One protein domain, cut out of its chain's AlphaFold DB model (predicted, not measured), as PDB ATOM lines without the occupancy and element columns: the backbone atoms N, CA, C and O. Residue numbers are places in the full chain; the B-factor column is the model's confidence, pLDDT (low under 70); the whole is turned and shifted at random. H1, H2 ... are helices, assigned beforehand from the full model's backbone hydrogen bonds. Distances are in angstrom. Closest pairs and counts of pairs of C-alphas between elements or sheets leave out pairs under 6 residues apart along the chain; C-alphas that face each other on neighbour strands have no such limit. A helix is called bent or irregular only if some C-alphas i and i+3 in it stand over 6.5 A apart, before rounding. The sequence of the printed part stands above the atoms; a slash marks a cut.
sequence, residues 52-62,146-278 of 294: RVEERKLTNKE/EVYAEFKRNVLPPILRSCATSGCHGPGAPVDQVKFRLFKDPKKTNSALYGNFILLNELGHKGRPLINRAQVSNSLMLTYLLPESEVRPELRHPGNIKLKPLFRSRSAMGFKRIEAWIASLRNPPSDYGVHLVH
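What this domain is: This is residues 52 to 62 and 146 to 278 of the 294 residues of an uncharacterized protein of Phycisphaerae bacterium RAS2 (UniProt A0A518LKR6). This domain has little regular structure: a compact, mostly looped body holds the kinked helix H1, with H4 packed on it and H2 near it. The printed part has 144 residues, with four named helices, H1 to H4 in order, and no named strand: all helix, with only 46 residues in them. The radius of gyration of the C-alphas is 14.5 A; the spans are 42 by 34 by 29 A.

Where its parts are: H1, residues 146 to 162, 23.7 A, begins at C-alpha (13.464, 30.147, 13.905) and is irregular, C-alphas 153 and 156 being 7.0 A apart. H2 is residues 190 to 202, H3 220 to 223, H4 253 to 264, ending at C-alpha (11.088, 21.264, 11.719).

How they stand to each other: H1 touches H4, opposite ways, closest at C-alphas 155 and 258, 5.8 A. H1 and H2 are close but not clearly touching. H3 and H4 only just touch, with 3 pairs of C-alphas within 8 A. Every O i to N i+4 pair is within hydrogen-bond range in H2 and H4, 10 of 13 in H1.

The domain as a whole: Residues 63 to 145 are cut out; C-alphas 62 and 146 are 17.9 A apart. The three links are long. Residue 52 alone has pLDDT under 70.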
ATOM      1  N   ARG A  52      -4.709  28.687 -10.521       69.94
ATOM      2  CA  ARG A  52      -4.540  30.126 -10.677       69.94
ATOM      3  C   ARG A  52      -3.762  30.641  -9.479       69.94
ATOM      4  O   ARG A  52      -4.239  30.589  -8.350       69.94
ATOM      5  N   VAL A  53      -2.560  31.143  -9.730       77.06
ATOM      6  CA  VAL A  53      -1.753  31.763  -8.681       77.06
ATOM      7  C   VAL A  53      -2.026  33.258  -8.618       77.06
ATOM      8  O   VAL A  53      -1.901  33.967  -9.614       77.06
ATOM      9  N   GLU A  54      -2.394  33.739  -7.435       78.44
ATOM     10  CA  GLU A  54      -2.519  35.163  -7.157       78.44
ATOM     11  C   GLU A  54      -1.147  35.779  -6.895       78.44
ATOM     12  O   GLU A  54      -0.523  35.582  -5.852       78.44
ATOM     13  N   GLU A  55      -0.691  36.612  -7.827       74.94
ATOM     14  CA  GLU A  55       0.513  37.427  -7.658       74.94
ATOM     15  C   GLU A  55       0.216  38.679  -6.801       74.94
ATOM     16  O   GLU A  55       0.477  39.813  -7.209       74.94
ATOM     17  N   ARG A  56      -0.359  38.497  -5.602       89.12
ATOM     18  CA  ARG A  56      -0.612  39.593  -4.651       89.12
ATOM     19  C   ARG A  56       0.441  39.658  -3.552       89.12
ATOM     20  O   ARG A  56       1.114  38.684  -3.223       89.12
ATOM     21  N   LYS A  57       0.559  40.838  -2.944       88.81
ATOM     22  CA  LYS A  57       1.396  41.030  -1.757       88.81
ATOM     23  C   LYS A  57       0.635  40.606  -0.506       88.81
ATOM     24  O   LYS A  57      -0.530  40.961  -0.345       88.81
ATOM     25  N   LEU A  58       1.321  39.894   0.382       95.19
ATOM     26  CA  LEU A  58       0.809  39.583   1.710       95.19
ATOM     27  C   LEU A  58       0.861  40.833   2.589       95.19
ATOM     28  O   LEU A  58       1.844  41.582   2.585       95.19
ATOM     29  N   THR A  59      -0.197  41.036   3.361       96.12
ATOM     30  CA  THR A  59      -0.292  42.088   4.371       96.12
ATOM     31  C   THR A  59       0.542  41.741   5.606       96.12
ATOM     32  O   THR A  59       0.873  40.583   5.867       96.12
ATOM     33  N   ASN A  60       0.854  42.742   6.434       96.38
ATOM     34  CA  ASN A  60       1.563  42.506   7.698       96.38
ATOM     35  C   ASN A  60       0.760  41.632   8.677       96.38
ATOM     36  O   ASN A  60       1.361  40.904   9.469       96.38
ATOM     37  N   LYS A  61      -0.580  41.686   8.614       96.62
ATOM     38  CA  LYS A  61      -1.465  40.849   9.433       96.62
ATOM     39  C   LYS A  61      -1.349  39.382   9.023       96.62
ATOM     40  O   LYS A  61      -1.071  38.543   9.870       96.62
ATOM     41  N   GLU A  62      -1.448  39.098   7.726       97.19
ATOM     42  CA  GLU A  62      -1.253  37.747   7.180       97.19
ATOM     43  C   GLU A  62       0.138  37.201   7.519       97.19
ATOM     44  O   GLU A  62       0.267  36.076   7.988       97.19
ATOM     45  N   GLU A 146      12.272  30.895  14.330       96.56
ATOM     46  CA  GLU A 146      13.464  30.147  13.905       96.56
ATOM     47  C   GLU A 146      13.302  29.481  12.529       96.56
ATOM     48  O   GLU A 146      14.188  29.599  11.681       96.56
ATOM     49  N   VAL A 147      12.152  28.852  12.272       97.31
ATOM     50  CA  VAL A 147      11.868  28.168  10.998       97.31
ATOM     51  C   VAL A 147      11.892  29.107   9.798       97.31
ATOM     52  O   VAL A 147      12.381  28.737   8.731       97.31
ATOM     53  N   TYR A 148      11.424  30.343   9.961       97.94
ATOM     54  CA  TYR A 148      11.416  31.332   8.891       97.94
ATOM     55  C   TYR A 148      12.764  32.035   8.767       97.94
ATOM     56  O   TYR A 148      13.184  32.354   7.654       97.94
ATOM     57  N   ALA A 149      13.491  32.211   9.873       97.75
ATOM     58  CA  ALA A 149      14.874  32.667   9.830       97.75
ATOM     59  C   ALA A 149      15.761  31.672   9.055       97.75
ATOM     60  O   ALA A 149      16.593  32.089   8.243       97.75
ATOM     61  N   GLU A 150      15.552  30.371   9.261       98.12
ATOM     62  CA  GLU A 150      16.228  29.300   8.529       98.12
ATOM     63  C   GLU A 150      15.788  29.254   7.061       98.12
ATOM     64  O   GLU A 150      16.641  29.256   6.165       98.12
ATOM     65  N   PHE A 151      14.477  29.337   6.800       98.25
ATOM     66  CA  PHE A 151      13.932  29.401   5.444       98.25
ATOM     67  C   PHE A 151      14.566  30.542   4.638       98.25
ATOM     68  O   PHE A 151      15.117  30.334   3.557       98.25
ATOM     69  N   LYS A 152      14.569  31.748   5.215       97.44
ATOM     70  CA  LYS A 152      15.113  32.974   4.622       97.44
ATOM     71  C   LYS A 152      16.585  32.860   4.252       97.44
ATOM     72  O   LYS A 152      16.999  33.343   3.198       97.44
ATOM     73  N   ARG A 153      17.388  32.309   5.161       97.12
ATOM     74  CA  ARG A 153      18.850  32.322   5.051       97.12
ATOM     75  C   ARG A 153      19.369  31.168   4.205       97.12
ATOM     76  O   ARG A 153      20.316  31.371   3.450       97.12
ATOM     77  N   ASN A 154      18.754  29.991   4.311       97.50
ATOM     78  CA  ASN A 154      19.389  28.751   3.866       97.50
ATOM     79  C   ASN A 154      18.548  27.913   2.904       97.50
ATOM     80  O   ASN A 154      19.128  27.166   2.119       97.50
ATOM     81  N   VAL A 155      17.221  28.061   2.906       98.12
ATOM     82  CA  VAL A 155      16.326  27.235   2.075       98.12
ATOM     83  C   VAL A 155      15.861  27.984   0.831       98.12
ATOM     84  O   VAL A 155      16.068  27.529  -0.291       98.12
ATOM     85  N   LEU A 156      15.290  29.176   0.999       97.81
ATOM     86  CA  LEU A 156      14.746  29.951  -0.108       97.81
ATOM     87  C   LEU A 156      15.820  30.376  -1.130       97.81
ATOM     88  O   LEU A 156      15.566  30.246  -2.327       97.81
ATOM     89  N   PRO A 157      17.033  30.835  -0.748       96.75
ATOM     90  CA  PRO A 157      18.033  31.247  -1.732       96.75
ATOM     91  C   PRO A 157      18.434  30.160  -2.749       96.75
ATOM     92  O   PRO A 157      18.449  30.470  -3.943       96.75
ATOM     93  N   PRO A 158      18.763  28.909  -2.358       96.12
ATOM     94  CA  PRO A 158      19.011  27.851  -3.334       96.12
ATOM     95  C   PRO A 158      17.794  27.531  -4.212       96.12
ATOM     96  O   PRO A 158      17.974  27.364  -5.419       96.12
ATOM     97  N   ILE A 159      16.581  27.525  -3.646       96.19
ATOM     98  CA  ILE A 159      15.341  27.309  -4.408       96.19
ATOM     99  C   ILE A 159      15.171  28.396  -5.472       96.19
ATOM    100  O   ILE A 159      14.996  28.089  -6.647       96.19
ATOM    101  N   LEU A 160      15.314  29.675  -5.115       95.81
ATOM    102  CA  LEU A 160      15.181  30.775  -6.075       95.81
ATOM    103  C   LEU A 160      16.252  30.741  -7.176       95.81
ATOM    104  O   LEU A 160      15.998  31.182  -8.294       95.81
ATOM    105  N   ARG A 161      17.455  30.227  -6.893       93.75
ATOM    106  CA  ARG A 161      18.500  30.075  -7.920       93.75
ATOM    107  C   ARG A 161      18.210  28.946  -8.904       93.75
ATOM    108  O   ARG A 161      18.590  29.074 -10.063       93.75
ATOM    109  N   SER A 162      17.600  27.858  -8.442       93.44
ATOM    110  CA  SER A 162      17.358  26.661  -9.255       93.44
ATOM    111  C   SER A 162      16.002  26.704  -9.964       93.44
ATOM    112  O   SER A 162      15.924  26.390 -11.148       93.44
ATOM    113  N   CYS A 163      14.959  27.151  -9.267       93.88
ATOM    114  CA  CYS A 163      13.576  27.076  -9.727       93.88
ATOM    115  C   CYS A 163      13.056  28.419 -10.260       93.88
ATOM    116  O   CYS A 163      12.288  28.430 -11.215       93.88
ATOM    117  N   ALA A 164      13.482  29.558  -9.694       93.62
ATOM    118  CA  ALA A 164      12.982  30.890 -10.071       93.62
ATOM    119  C   ALA A 164      13.824  31.568 -11.175       93.62
ATOM    120  O   ALA A 164      14.215  32.740 -11.073       93.62
ATOM    121  N   THR A 165      14.149  30.819 -12.229       91.88
ATOM    122  CA  THR A 165      14.802  31.334 -13.446       91.88
ATOM    123  C   THR A 165      13.750  31.744 -14.478       91.88
ATOM    124  O   THR A 165      12.623  31.259 -14.446       91.88
ATOM    125  N   SER A 166      14.099  32.631 -15.412       88.12
ATOM    126  CA  SER A 166      13.163  33.132 -16.431       88.12
ATOM    127  C   SER A 166      12.638  32.056 -17.388       88.12
ATOM    128  O   SER A 166      11.660  32.306 -18.072       88.12
ATOM    129  N   GLY A 167      13.265  30.878 -17.452       86.81
ATOM    130  CA  GLY A 167      12.774  29.734 -18.234       86.81
ATOM    131  C   GLY A 167      11.973  28.709 -17.423       86.81
ATOM    132  O   GLY A 167      11.497  27.737 -17.994       86.81
ATOM    133  N   CYS A 168      11.862  28.899 -16.106       91.62
ATOM    134  CA  CYS A 168      11.150  28.004 -15.195       91.62
ATOM    135  C   CYS A 168      10.115  28.825 -14.410       91.62
ATOM    136  O   CYS A 168       9.250  29.449 -14.999       91.62
ATOM    137  N   HIS A 169      10.210  28.909 -13.085       92.56
ATOM    138  CA  HIS A 169       9.226  29.588 -12.235       92.56
ATOM    139  C   HIS A 169       9.653  31.003 -11.833       92.56
ATOM    140  O   HIS A 169       9.311  31.475 -10.754       92.56
ATOM    141  N   GLY A 170      10.487  31.672 -12.625       89.88
ATOM    142  CA  GLY A 170      10.971  33.019 -12.328       89.88
ATOM    143  C   GLY A 170      10.150  34.127 -12.989       89.88
ATOM    144  O   GLY A 170       9.282  33.868 -13.826       89.88
ATOM    145  N   PRO A 171      10.466  35.394 -12.671       84.56
ATOM    146  CA  PRO A 171       9.962  36.527 -13.435       84.56
ATOM    147  C   PRO A 171      10.340  36.394 -14.915       84.56
ATOM    148  O   PRO A 171      11.483  36.061 -15.239       84.56
ATOM    149  N   GLY A 172       9.385  36.667 -15.804       82.94
ATOM    150  CA  GLY A 172       9.580  36.580 -17.255       82.94
ATOM    151  C   GLY A 172       9.335  35.196 -17.862       82.94
ATOM    152  O   GLY A 172       9.396  35.074 -19.080       82.94
ATOM    153  N   ALA A 173       9.017  34.182 -17.053       85.19
ATOM    154  CA  ALA A 173       8.600  32.887 -17.576       85.19
ATOM    155  C   ALA A 173       7.263  32.986 -18.333       85.19
ATOM    156  O   ALA A 173       6.346  33.644 -17.818       85.19
ATOM    157  N   PRO A 174       7.127  32.360 -19.521       78.44
ATOM    158  CA  PRO A 174       5.884  32.386 -20.288       78.44
ATOM    159  C   PRO A 174       4.724  31.798 -19.473       78.44
ATOM    160  O   PRO A 174       4.833  30.701 -18.928       78.44
ATOM    161  N   VAL A 175       3.631  32.557 -19.338       70.88
ATOM    162  CA  VAL A 175       2.479  32.197 -18.479       70.88
ATOM    163  C   VAL A 175       1.793  30.916 -18.964       70.88
ATOM    164  O   VAL A 175       1.269  30.146 -18.169       70.88
ATOM    165  N   ASP A 176       1.834  30.671 -20.269       73.44
ATOM    166  CA  ASP A 176       1.337  29.468 -20.932       73.44
ATOM    167  C   ASP A 176       2.176  28.216 -20.622       73.44
ATOM    168  O   ASP A 176       1.674  27.098 -20.719       73.44
ATOM    169  N   GLN A 177       3.439  28.387 -20.215       75.50
ATOM    170  CA  GLN A 177       4.371  27.282 -19.972       75.50
ATOM    171  C   GLN A 177       4.545  26.960 -18.489       75.50
ATOM    172  O   GLN A 177       4.835  25.811 -18.145       75.50
ATOM    173  N   VAL A 178       4.358  27.941 -17.598       80.12
ATOM    174  CA  VAL A 178       4.470  27.728 -16.151       80.12
ATOM    175  C   VAL A 178       3.195  28.080 -15.402       80.12
ATOM    176  O   VAL A 178       2.696  29.197 -15.453       80.12
ATOM    177  N   LYS A 179       2.703  27.112 -14.622       82.50
ATOM    178  CA  LYS A 179       1.470  27.243 -13.829       82.50
ATOM    179  C   LYS A 179       1.576  28.251 -12.677       82.50
ATOM    180  O   LYS A 179       0.567  28.651 -12.115       82.50
ATOM    181  N   PHE A 180       2.796  28.612 -12.283       88.94
ATOM    182  CA  PHE A 180       3.060  29.551 -11.199       88.94
ATOM    183  C   PHE A 180       4.444  30.181 -11.338       88.94
ATOM    184  O   PHE A 180       5.341  29.621 -11.982       88.94
ATOM    185  N   ARG A 181       4.629  31.308 -10.648       90.81
ATOM    186  CA  ARG A 181       5.913  31.992 -10.502       90.81
ATOM    187  C   ARG A 181       6.259  32.179  -9.031       90.81
ATOM    188  O   ARG A 181       5.402  32.451  -8.201       90.81
ATOM    189  N   LEU A 182       7.542  32.057  -8.731       92.75
ATOM    190  CA  LEU A 182       8.132  32.403  -7.451       92.75
ATOM    191  C   LEU A 182       8.514  33.883  -7.448       92.75
ATOM    192  O   LEU A 182       9.068  34.422  -8.412       92.75
ATOM    193  N   PHE A 183       8.285  34.536  -6.316       91.62
ATOM    194  CA  PHE A 183       8.644  35.926  -6.109       91.62
ATOM    195  C   PHE A 183      10.163  36.061  -5.968       91.62
ATOM    196  O   PHE A 183      10.755  35.687  -4.952       91.62
ATOM    197  N   LYS A 184      10.809  36.646  -6.977       88.69
ATOM    198  CA  LYS A 184      12.231  37.002  -6.934       88.69
ATOM    199  C   LYS A 184      12.381  38.501  -6.695       88.69
ATOM    200  O   LYS A 184      12.603  39.274  -7.619       88.69
ATOM    201  N   ASP A 185      12.227  38.901  -5.439       85.50
ATOM    202  CA  ASP A 185      12.311  40.304  -5.033       85.50
ATOM    203  C   ASP A 185      13.754  40.695  -4.651       85.50
ATOM    204  O   ASP A 185      14.279  40.178  -3.657       85.50
ATOM    205  N   PRO A 186      14.407  41.626  -5.376       80.12
ATOM    206  CA  PRO A 186      15.754  42.088  -5.038       80.12
ATOM    207  C   PRO A 186      15.821  42.781  -3.668       80.12
ATOM    208  O   PRO A 186      16.859  42.723  -3.009       80.12
ATOM    209  N   LYS A 187      14.715  43.384  -3.205       86.25
ATOM    210  CA  LYS A 187      14.618  44.028  -1.886       86.25
ATOM    211  C   LYS A 187      14.375  43.026  -0.755       86.25
ATOM    212  O   LYS A 187      14.451  43.409   0.409       86.25
ATOM    213  N   LYS A 188      14.108  41.752  -1.082       88.00
ATOM    214  CA  LYS A 188      13.848  40.664  -0.124       88.00
ATOM    215  C   LYS A 188      12.770  41.037   0.903       88.00
ATOM    216  O   LYS A 188      12.945  40.802   2.101       88.00
ATOM    217  N   THR A 189      11.674  41.648   0.444       93.00
ATOM    218  CA  THR A 189      10.567  42.038   1.326       93.00
ATOM    219  C   THR A 189       9.949  40.819   2.011       93.00
ATOM    220  O   THR A 189       9.936  39.715   1.460       93.00
ATOM    221  N   ASN A 190       9.391  41.019   3.209       95.44
ATOM    222  CA  ASN A 190       8.693  39.943   3.918       95.44
ATOM    223  C   ASN A 190       7.515  39.416   3.082       95.44
ATOM    224  O   ASN A 190       7.337  38.210   2.999       95.44
ATOM    225  N   SER A 191       6.783  40.282   2.374       94.75
ATOM    226  CA  SER A 191       5.703  39.840   1.483       94.75
ATOM    227  C   SER A 191       6.170  38.810   0.451       94.75
ATOM    228  O   SER A 191       5.497  37.803   0.271       94.75
ATOM    229  N   ALA A 192       7.300  39.037  -0.227       94.06
ATOM    230  CA  ALA A 192       7.813  38.087  -1.215       94.06
ATOM    231  C   ALA A 192       8.312  36.789  -0.559       94.06
ATOM    232  O   ALA A 192       8.105  35.697  -1.084       94.06
ATOM    233  N   LEU A 193       8.958  36.898   0.606       96.12
ATOM    234  CA  LEU A 193       9.460  35.752   1.361       96.12
ATOM    235  C   LEU A 193       8.327  34.831   1.819       96.12
ATOM    236  O   LEU A 193       8.361  33.637   1.531       96.12
ATOM    237  N   TYR A 194       7.340  35.382   2.520       97.50
ATOM    238  CA  TYR A 194       6.211  34.619   3.046       97.50
ATOM    239  C   TYR A 194       5.268  34.178   1.922       97.50
ATOM    240  O   TYR A 194       4.752  33.068   1.980       97.50
ATOM    241  N   GLY A 195       5.134  34.967   0.850       96.44
ATOM    242  CA  GLY A 195       4.416  34.540  -0.349       96.44
ATOM    243  C   GLY A 195       5.045  33.301  -0.988       96.44
ATOM    244  O   GLY A 195       4.345  32.338  -1.275       96.44
ATOM    245  N   ASN A 196       6.376  33.263  -1.125       96.81
ATOM    246  CA  ASN A 196       7.066  32.056  -1.595       96.81
ATOM    247  C   ASN A 196       6.854  30.864  -0.661       96.81
ATOM    248  O   ASN A 196       6.708  29.748  -1.145       96.81
ATOM    249  N   PHE A 197       6.854  31.075   0.657       97.56
ATOM    250  CA  PHE A 197       6.578  29.994   1.599       97.56
ATOM    251  C   PHE A 197       5.172  29.414   1.399       97.56
ATOM    252  O   PHE A 197       5.053  28.203   1.241       97.56
ATOM    253  N   ILE A 198       4.138  30.263   1.342       96.94
ATOM    254  CA  ILE A 198       2.750  29.828   1.121       96.94
ATOM    255  C   ILE A 198       2.613  29.102  -0.216       96.94
ATOM    256  O   ILE A 198       2.129  27.976  -0.234       96.94
ATOM    257  N   LEU A 199       3.150  29.663  -1.306       94.88
ATOM    258  CA  LEU A 199       3.153  28.991  -2.607       94.88
ATOM    259  C   LEU A 199       3.782  27.599  -2.525       94.88
ATOM    260  O   LEU A 199       3.174  26.618  -2.936       94.88
ATOM    261  N   LEU A 200       4.991  27.486  -1.972       95.81
ATOM    262  CA  LEU A 200       5.675  26.195  -1.885       95.81
ATOM    263  C   LEU A 200       4.944  25.200  -0.971       95.81
ATOM    264  O   LEU A 200       5.065  23.997  -1.175       95.81
ATOM    265  N   ASN A 201       4.214  25.692   0.030       95.56
ATOM    266  CA  ASN A 201       3.431  24.869   0.944       95.56
ATOM    267  C   ASN A 201       2.134  24.346   0.305       95.56
ATOM    268  O   ASN A 201       1.738  23.221   0.590       95.56
ATOM    269  N   GLU A 202       1.483  25.145  -0.541       93.44
ATOM    270  CA  GLU A 202       0.205  24.801  -1.184       93.44
ATOM    271  C   GLU A 202       0.376  23.999  -2.476       93.44
ATOM    272  O   GLU A 202      -0.505  23.232  -2.868       93.44
ATOM    273  N   LEU A 203       1.507  24.172  -3.161       93.00
ATOM    274  CA  LEU A 203       1.761  23.501  -4.427       93.00
ATOM    275  C   LEU A 203       1.955  21.993  -4.244       93.00
ATOM    276  O   LEU A 203       2.580  21.509  -3.299       93.00
ATOM    277  N   GLY A 204       1.487  21.247  -5.240       92.38
ATOM    278  CA  GLY A 204       1.665  19.808  -5.339       92.38
ATOM    279  C   GLY A 204       1.571  19.324  -6.781       92.38
ATOM    280  O   GLY A 204       1.267  20.083  -7.705       92.38
ATOM    281  N   HIS A 205       1.853  18.043  -6.988       91.69
ATOM    282  CA  HIS A 205       1.725  17.388  -8.283       91.69
ATOM    283  C   HIS A 205       1.242  15.947  -8.105       91.69
ATOM    284  O   HIS A 205       1.853  15.192  -7.351       91.69
ATOM    285  N   LYS A 206       0.169  15.562  -8.816       89.56
ATOM    286  CA  LYS A 206      -0.411  14.202  -8.791       89.56
ATOM    287  C   LYS A 206      -0.651  13.686  -7.366       89.56
ATOM    288  O   LYS A 206      -0.110  12.653  -6.975       89.56
ATOM    289  N   GLY A 207      -1.370  14.459  -6.558       89.31
ATOM    290  CA  GLY A 207      -1.651  14.081  -5.170       89.31
ATOM    291  C   GLY A 207      -0.519  14.347  -4.173       89.31
ATOM    292  O   GLY A 207      -0.717  14.197  -2.974       89.31
ATOM    293  N   ARG A 208       0.688  14.713  -4.629       93.88
ATOM    294  CA  ARG A 208       1.871  14.800  -3.760       93.88
ATOM    295  C   ARG A 208       2.229  16.250  -3.463       93.88
ATOM    296  O   ARG A 208       2.425  17.015  -4.411       93.88
ATOM    297  N   PRO A 209       2.378  16.635  -2.187       95.50
ATOM    298  CA  PRO A 209       2.730  18.000  -1.836       95.50
ATOM    299  C   PRO A 209       4.198  18.293  -2.157       95.50
ATOM    300  O   PRO A 209       5.079  17.427  -2.075       95.50
ATOM    301  N   LEU A 210       4.473  19.549  -2.504       96.12
ATOM    302  CA  LEU A 210       5.830  20.025  -2.731       96.12
ATOM    303  C   LEU A 210       6.635  20.010  -1.426       96.12
ATOM    304  O   LEU A 210       7.765  19.515  -1.410       96.12
ATOM    305  N   ILE A 211       6.017  20.452  -0.328       97.38
ATOM    306  CA  ILE A 211       6.512  20.298   1.044       97.38
ATOM    307  C   ILE A 211       5.670  19.226   1.747       97.38
ATOM    308  O   ILE A 211       4.547  19.484   2.172       97.38
ATOM    309  N   ASN A 212       6.215  18.017   1.894       96.56
ATOM    310  CA  ASN A 212       5.557  16.924   2.605       96.56
ATOM    311  C   ASN A 212       6.049  16.864   4.058       96.56
ATOM    312  O   ASN A 212       7.143  16.379   4.327       96.56
ATOM    313  N   ARG A 213       5.243  17.352   5.005       95.56
ATOM    314  CA  ARG A 213       5.622  17.389   6.430       95.56
ATOM    315  C   ARG A 213       5.467  16.039   7.133       95.56
ATOM    316  O   ARG A 213       6.204  15.762   8.073       95.56
ATOM    317  N   ALA A 214       4.550  15.195   6.660       95.38
ATOM    318  CA  ALA A 214       4.312  13.863   7.215       95.38
ATOM    319  C   ALA A 214       5.382  12.854   6.764       95.38
ATOM    320  O   ALA A 214       5.825  12.016   7.543       95.38
ATOM    321  N   GLN A 215       5.830  12.959   5.511       95.69
ATOM    322  CA  GLN A 215       6.876  12.121   4.928       95.69
ATOM    323  C   GLN A 215       7.936  13.008   4.276       95.69
ATOM    324  O   GLN A 215       7.979  13.176   3.056       95.69
ATOM    325  N   VAL A 216       8.804  13.577   5.112       97.25
ATOM    326  CA  VAL A 216       9.796  14.594   4.732       97.25
ATOM    327  C   VAL A 216      10.600  14.204   3.491       97.25
ATOM    328  O   VAL A 216      10.666  14.980   2.536       97.25
ATOM    329  N   SER A 217      11.138  12.984   3.461       94.50
ATOM    330  CA  SER A 217      11.957  12.459   2.358       94.50
ATOM    331  C   SER A 217      11.197  12.276   1.034       94.50
ATOM    332  O   SER A 217      11.830  12.153  -0.019       94.50
ATOM    333  N   ASN A 218       9.859  12.303   1.071       94.69
ATOM    334  CA  ASN A 218       8.962  12.237  -0.087       94.69
ATOM    335  C   ASN A 218       8.465  13.619  -0.548       94.69
ATOM    336  O   ASN A 218       7.625  13.697  -1.444       94.69
ATOM    337  N   SER A 219       8.982  14.713   0.021       97.81
ATOM    338  CA  SER A 219       8.717  16.070  -0.470       97.81
ATOM    339  C   SER A 219       9.224  16.233  -1.903       97.81
ATOM    340  O   SER A 219      10.428  16.094  -2.144       97.81
ATOM    341  N   LEU A 220       8.349  16.600  -2.849       97.56
ATOM    342  CA  LEU A 220       8.770  16.834  -4.239       97.56
ATOM    343  C   LEU A 220       9.830  17.942  -4.333       97.56
ATOM    344  O   LEU A 220      10.710  17.903  -5.188       97.56
ATOM    345  N   MET A 221       9.808  18.910  -3.408       97.38
ATOM    346  CA  MET A 221      10.812  19.971  -3.364       97.38
ATOM    347  C   MET A 221      12.223  19.404  -3.222       97.38
ATOM    348  O   MET A 221      13.146  19.936  -3.823       97.38
ATOM    349  N   LEU A 222      12.406  18.332  -2.446       98.00
ATOM    350  CA  LEU A 222      13.713  17.701  -2.274       98.00
ATOM    351  C   LEU A 222      14.126  16.941  -3.534       98.00
ATOM    352  O   LEU A 222      15.274  17.041  -3.967       98.00
ATOM    353  N   THR A 223      13.200  16.204  -4.148       97.12
ATOM    354  CA  THR A 223      13.503  15.384  -5.327       97.12
ATOM    355  C   THR A 223      13.878  16.244  -6.530       97.12
ATOM    356  O   THR A 223      14.792  15.890  -7.267       97.12
ATOM    357  N   TYR A 224      13.274  17.423  -6.678       96.75
ATOM    358  CA  TYR A 224      13.578  18.350  -7.772       96.75
ATOM    359  C   TYR A 224      14.968  19.002  -7.668       96.75
ATOM    360  O   TYR A 224      15.432  19.614  -8.628       96.75
ATOM    361  N   LEU A 225      15.657  18.864  -6.530       96.94
ATOM    362  CA  LEU A 225      17.006  19.400  -6.317       96.94
ATOM    363  C   LEU A 225      18.116  18.380  -6.625       96.94
ATOM    364  O   LEU A 225      19.299  18.736  -6.570       96.94
ATOM    365  N   LEU A 226      17.749  17.134  -6.935       97.19
ATOM    366  CA  LEU A 226      18.646  16.004  -7.184       97.19
ATOM    367  C   LEU A 226      18.754  15.677  -8.684       97.19
ATOM    368  O   LEU A 226      17.901  16.087  -9.472       97.19
ATOM    369  N   PRO A 227      19.792  14.933  -9.114       96.31
ATOM    370  CA  PRO A 227      19.827  14.369 -10.458       96.31
ATOM    371  C   PRO A 227      18.739  13.309 -10.632       96.31
ATOM    372  O   PRO A 227      18.419  12.572  -9.704       96.31
ATOM    373  N   GLU A 228      18.225  13.173 -11.854       95.12
ATOM    374  CA  GLU A 228      17.191  12.179 -12.179       95.12
ATOM    375  C   GLU A 228      17.594  10.731 -11.864       95.12
ATOM    376  O   GLU A 228      16.725   9.896 -11.622       95.12
ATOM    377  N   SER A 229      18.895  10.426 -11.838       95.19
ATOM    378  CA  SER A 229      19.418   9.110 -11.451       95.19
ATOM    379  C   SER A 229      19.170   8.763  -9.979       95.19
ATOM    380  O   SER A 229      19.128   7.591  -9.634       95.19
ATOM    381  N   GLU A 230      18.982   9.765  -9.117       96.25
ATOM    382  CA  GLU A 230      18.718   9.612  -7.677       96.25
ATOM    383  C   GLU A 230      17.212   9.681  -7.352       96.25
ATOM    384  O   GLU A 230      16.808   9.671  -6.184       96.25
ATOM    385  N   VAL A 231      16.362   9.818  -8.379       95.75
ATOM    386  CA  VAL A 231      14.937  10.119  -8.231       95.75
ATOM    387  C   VAL A 231      14.099   9.141  -9.045       95.75
ATOM    388  O   VAL A 231      14.246   9.014 -10.266       95.75
ATOM    389  N   ARG A 232      13.160   8.482  -8.360       94.81
ATOM    390  CA  ARG A 232      12.173   7.604  -8.999       94.81
ATOM    391  C   ARG A 232      11.384   8.377 -10.068       94.81
ATOM    392  O   ARG A 232      11.031   9.527  -9.795       94.81
ATOM    393  N   PRO A 233      11.090   7.795 -11.245       94.31
ATOM    394  CA  PRO A 233      10.429   8.498 -12.350       94.31
ATOM    395  C   PRO A 233       9.172   9.284 -11.948       94.31
ATOM    396  O   PRO A 233       8.995  10.426 -12.360       94.31
ATOM    397  N   GLU A 234       8.339   8.725 -11.076       93.56
ATOM    398  CA  GLU A 234       7.099   9.330 -10.591       93.56
ATOM    399  C   GLU A 234       7.290  10.525  -9.636       93.56
ATOM    400  O   GLU A 234       6.321  11.205  -9.308       93.56
ATOM    401  N   LEU A 235       8.513  10.765  -9.150       94.44
ATOM    402  CA  LEU A 235       8.890  11.894  -8.288       94.44
ATOM    403  C   LEU A 235       9.763  12.930  -9.013       94.44
ATOM    404  O   LEU A 235      10.266  13.863  -8.377       94.44
ATOM    405  N   ARG A 236       9.995  12.755 -10.318       94.31
ATOM    406  CA  ARG A 236      10.749  13.716 -11.127       94.31
ATOM    407  C   ARG A 236       9.914  14.961 -11.395       94.31
ATOM    408  O   ARG A 236       8.685  14.922 -11.365       94.31
ATOM    409  N   HIS A 237      10.603  16.070 -11.643       94.25
ATOM    410  CA  HIS A 237       9.946  17.325 -11.980       94.25
ATOM    411  C   HIS A 237       9.103  17.160 -13.249       94.25
ATOM    412  O   HIS A 237       9.584  16.563 -14.214       94.25
ATOM    413  N   PRO A 238       7.861  17.669 -13.275       90.88
ATOM    414  CA  PRO A 238       7.009  17.554 -14.447       90.88
ATOM    415  C   PRO A 238       7.528  18.391 -15.624       90.88
ATOM    416  O   PRO A 238       8.208  19.402 -15.448       90.88
ATOM    417  N   GLY A 239       7.132  18.000 -16.834       86.38
ATOM    418  CA  GLY A 239       7.515  18.676 -18.075       86.38
ATOM    419  C   GLY A 239       8.847  18.190 -18.650       86.38
ATOM    420  O   GLY A 239       9.613  17.484 -18.006       86.38
ATOM    421  N   ASN A 240       9.125  18.582 -19.893       83.94
ATOM    422  CA  ASN A 240      10.290  18.120 -20.655       83.94
ATOM    423  C   ASN A 240      11.488  19.072 -20.507       83.94
ATOM    424  O   ASN A 240      12.135  19.422 -21.494       83.94
ATOM    425  N   ILE A 241      11.761  19.539 -19.284       84.88
ATOM    426  CA  ILE A 241      12.858  20.473 -19.019       84.88
ATOM    427  C   ILE A 241      14.034  19.746 -18.370       84.88
ATOM    428  O   ILE A 241      13.881  19.022 -17.386       84.88
ATOM    429  N   LYS A 242      15.239  19.954 -18.904       86.44
ATOM    430  CA  LYS A 242      16.454  19.400 -18.305       86.44
ATOM    431  C   LYS A 242      16.863  20.256 -17.111       86.44
ATOM    432  O   LYS A 242      17.519  21.286 -17.272       86.44
ATOM    433  N   LEU A 243      16.483  19.829 -15.912       87.81
ATOM    434  CA  LEU A 243      16.903  20.497 -14.685       87.81
ATOM    435  C   LEU A 243      18.403  20.321 -14.457       87.81
ATOM    436  O   LEU A 243      18.956  19.231 -14.607       87.81
ATOM    437  N   LYS A 244      19.070  21.403 -14.048       92.88
ATOM    438  CA  LYS A 244      20.424  21.322 -13.503       92.88
ATOM    439  C   LYS A 244      20.316  20.961 -12.017       92.88
ATOM    440  O   LYS A 244      19.816  21.796 -11.259       92.88
ATOM    441  N   PRO A 245      20.802  19.786 -11.585       95.62
ATOM    442  CA  PRO A 245      20.735  19.389 -10.185       95.62
ATOM    443  C   PRO A 245      21.474  20.389  -9.306       95.62
ATOM    444  O   PRO A 245      22.590  20.810  -9.632       95.62
ATOM    445  N   LEU A 246      20.863  20.761  -8.184       97.12
ATOM    446  CA  LEU A 246      21.511  21.627  -7.207       97.12
ATOM    447  C   LEU A 246      22.458  20.824  -6.308       97.12
ATOM    448  O   LEU A 246      23.531  21.305  -5.944       97.12
ATOM    449  N   PHE A 247      22.067  19.597  -5.973       97.69
ATOM    450  CA  PHE A 247      22.850  18.673  -5.166       97.69
ATOM    451  C   PHE A 247      23.156  17.411  -5.961       97.69
ATOM    452  O   PHE A 247      22.367  16.986  -6.797       97.69
ATOM    453  N   ARG A 248      24.317  16.805  -5.701       96.50
ATOM    454  CA  ARG A 248      24.738  15.567  -6.375       96.50
ATOM    455  C   ARG A 248      24.023  14.329  -5.837       96.50
ATOM    456  O   ARG A 248      23.873  13.364  -6.568       96.50
ATOM    457  N   SER A 249      23.632  14.359  -4.567       97.25
ATOM    458  CA  SER A 249      23.024  13.240  -3.850       97.25
ATOM    459  C   SER A 249      22.316  13.741  -2.589       97.25
ATOM    460  O   SER A 249      22.515  14.881  -2.150       97.25
ATOM    461  N   ARG A 250      21.556  12.846  -1.951       97.56
ATOM    462  CA  ARG A 250      20.898  13.090  -0.655       97.56
ATOM    463  C   ARG A 250      21.875  13.299   0.507       97.56
ATOM    464  O   ARG A 250      21.508  13.850   1.539       97.56
ATOM    465  N   SER A 251      23.136  12.882   0.364       97.56
ATOM    466  CA  SER A 251      24.147  13.053   1.415       97.56
ATOM    467  C   SER A 251      24.730  14.468   1.480       97.56
ATOM    468  O   SER A 251      25.385  14.803   2.469       97.56
ATOM    469  N   ALA A 252      24.478  15.310   0.469       98.06
ATOM    470  CA  ALA A 252      24.962  16.683   0.431       98.06
ATOM    471  C   ALA A 252      24.445  17.501   1.627       98.06
ATOM    472  O   ALA A 252      23.256  17.488   1.944       98.06
ATOM    473  N   MET A 253      25.329  18.278   2.258       97.81
ATOM    474  CA  MET A 253      24.989  19.062   3.454       97.81
ATOM    475  C   MET A 253      23.811  20.021   3.218       97.81
ATOM    476  O   MET A 253      22.924  20.126   4.060       97.81
ATOM    477  N   GLY A 254      23.770  20.690   2.060       97.44
ATOM    478  CA  GLY A 254      22.666  21.589   1.713       97.44
ATOM    479  C   GLY A 254      21.328  20.868   1.532       97.44
ATOM    480  O   GLY A 254      20.302  21.414   1.922       97.44
ATOM    481  N   PHE A 255      21.339  19.633   1.018       98.25
ATOM    482  CA  PHE A 255      20.139  18.804   0.901       98.25
ATOM    483  C   PHE A 255      19.592  18.454   2.288       98.25
ATOM    484  O   PHE A 255      18.452  18.790   2.601       98.25
ATOM    485  N   LYS A 256      20.446  17.884   3.152       98.31
ATOM    486  CA  LYS A 256      20.090  17.521   4.534       98.31
ATOM    487  C   LYS A 256      19.582  18.710   5.344       98.31
ATOM    488  O   LYS A 256      18.728  18.554   6.205       98.31
ATOM    489  N   ARG A 257      20.098  19.908   5.069       98.31
ATOM    490  CA  ARG A 257      19.654  21.138   5.727       98.31
ATOM    491  C   ARG A 257      18.220  21.517   5.350       98.31
ATOM    492  O   ARG A 257      17.446  21.870   6.230       98.31
ATOM    493  N   ILE A 258      17.861  21.423   4.067       98.44
ATOM    494  CA  ILE A 258      16.481  21.665   3.614       98.44
ATOM    495  C   ILE A 258      15.556  20.568   4.149       98.44
ATOM    496  O   ILE A 258      14.472  20.874   4.629       98.44
ATOM    497  N   GLU A 259      16.002  19.312   4.127       98.31
ATOM    498  CA  GLU A 259      15.270  18.179   4.700       98.31
ATOM    499  C   GLU A 259      14.976  18.391   6.196       98.31
ATOM    500  O   GLU A 259      13.822  18.333   6.616       98.31
ATOM    501  N   ALA A 260      15.993  18.748   6.986       98.25
ATOM    502  CA  ALA A 260      15.842  19.070   8.404       98.25
ATOM    503  C   ALA A 260      14.925  20.279   8.640       98.25
ATOM    504  O   ALA A 260      14.158  20.294   9.601       98.25
ATOM    505  N   TRP A 261      14.966  21.284   7.759       98.19
ATOM    506  CA  TRP A 261      14.041  22.411   7.828       98.19
ATOM    507  C   TRP A 261      12.587  21.974   7.608       98.19
ATOM    508  O   TRP A 261      11.742  22.341   8.421       98.19
ATOM    509  N   ILE A 262      12.289  21.155   6.590       98.12
ATOM    510  CA  ILE A 262      10.928  20.627   6.372       98.12
ATOM    511  C   ILE A 262      10.464  19.845   7.607       98.12
ATOM    512  O   ILE A 262       9.356  20.071   8.087       98.12
ATOM    513  N   ALA A 263      11.331  18.987   8.162       97.00
ATOM    514  CA  ALA A 263      11.048  18.215   9.374       97.00
ATOM    515  C   ALA A 263      10.787  19.090  10.611       97.00
ATOM    516  O   ALA A 263      10.148  18.647  11.561       97.00
ATOM    517  N   SER A 264      11.291  20.326  10.617       96.06
ATOM    518  CA  SER A 264      11.088  21.264  11.719       96.06
ATOM    519  C   SER A 264       9.758  22.018  11.651       96.06
ATOM    520  O   SER A 264       9.387  22.642  12.641       96.06
ATOM    521  N   LEU A 265       9.049  22.007  10.520       96.69
ATOM    522  CA  LEU A 265       7.766  22.702  10.374       96.69
ATOM    523  C   LEU A 265       6.665  22.028  11.209       96.69
ATOM    524  O   LEU A 265       6.753  20.846  11.541       96.69
ATOM    525  N   ARG A 266       5.597  22.769  11.534       92.25
ATOM    526  CA  ARG A 266       4.422  22.219  12.229       92.25
ATOM    527  C   ARG A 266       3.819  21.053  11.443       92.25
ATOM    528  O   ARG A 266       3.587  21.195  10.243       92.25
ATOM    529  N   ASN A 267       3.517  19.946  12.115       89.19
ATOM    530  CA  ASN A 267       2.844  18.789  11.525       89.19
ATOM    531  C   ASN A 267       1.664  18.347  12.421       89.19
ATOM    532  O   ASN A 267       1.902  18.124  13.611       89.19
ATOM    533  N   PRO A 268       0.424  18.227  11.901       86.62
ATOM    534  CA  PRO A 268       0.001  18.516  10.522       86.62
ATOM    535  C   PRO A 268       0.191  19.994  10.132       86.62
ATOM    536  O   PRO A 268       0.275  20.857  11.018       86.62
ATOM    537  N   PRO A 269       0.318  20.305   8.824       82.00
ATOM    538  CA  PRO A 269       0.342  21.688   8.364       82.00
ATOM    539  C   PRO A 269      -0.926  22.400   8.830       82.00
ATOM    540  O   PRO A 269      -2.006  21.820   8.868       82.00
ATOM    541  N   SER A 270      -0.783  23.663   9.208       81.88
ATOM    542  CA  SER A 270      -1.943  24.487   9.541       81.88
ATOM    543  C   SER A 270      -2.551  25.080   8.292       81.88
ATOM    544  O   SER A 270      -1.812  25.444   7.375       81.88
ATOM    545  N   ASP A 271      -3.861  25.286   8.314       91.31
ATOM    546  CA  ASP A 271      -4.445  26.290   7.446       91.31
ATOM    547  C   ASP A 271      -4.038  27.679   7.962       91.31
ATOM    548  O   ASP A 271      -4.395  28.106   9.064       91.31
ATOM    549  N   TYR A 272      -3.225  28.383   7.177       94.00
ATOM    550  CA  TYR A 272      -2.819  29.742   7.514       94.00
ATOM    551  C   TYR A 272      -3.939  30.756   7.275       94.00
ATOM    552  O   TYR A 272      -3.757  31.910   7.650       94.00
ATOM    553  N   GLY A 273      -5.071  30.378   6.669       93.88
ATOM    554  CA  GLY A 273      -6.124  31.299   6.235       93.88
ATOM    555  C   GLY A 273      -5.637  32.287   5.168       93.88
ATOM    556  O   GLY A 273      -6.174  33.385   5.034       93.88
ATOM    557  N   VAL A 274      -4.555  31.933   4.470       93.00
ATOM    558  CA  VAL A 274      -3.894  32.746   3.449       93.00
ATOM    559  C   VAL A 274      -3.575  31.831   2.287       93.00
ATOM    560  O   VAL A 274      -2.660  31.019   2.388       93.00
ATOM    561  N   HIS A 275      -4.300  32.022   1.189       93.56
ATOM    562  CA  HIS A 275      -4.133  31.239  -0.026       93.56
ATOM    563  C   HIS A 275      -3.611  32.112  -1.155       93.56
ATOM    564  O   HIS A 275      -4.088  33.231  -1.369       93.56
ATOM    565  N   LEU A 276      -2.601  31.600  -1.856       90.50
ATOM    566  CA  LEU A 276      -2.087  32.196  -3.090       90.50
ATOM    567  C   LEU A 276      -2.318  31.282  -4.288       90.50
ATOM    568  O   LEU A 276      -2.217  31.735  -5.426       90.50
ATOM    569  N   VAL A 277      -2.621  30.010  -4.042       84.88
ATOM    570  CA  VAL A 277      -2.965  29.032  -5.062       84.88
ATOM    571  C   VAL A 277      -4.470  28.785  -5.013       84.88
ATOM    572  O   VAL A 277      -4.971  28.091  -4.135       84.88
ATOM    573  N   HIS A 278      -5.188  29.316  -5.996       80.75
ATOM    574  CA  HIS A 278      -6.605  29.027  -6.187       80.75
ATOM    575  C   HIS A 278      -6.748  27.896  -7.186       80.75
ATOM    576  O   HIS A 278      -6.114  27.896  -8.245       80.75
TER     577      HIS A 278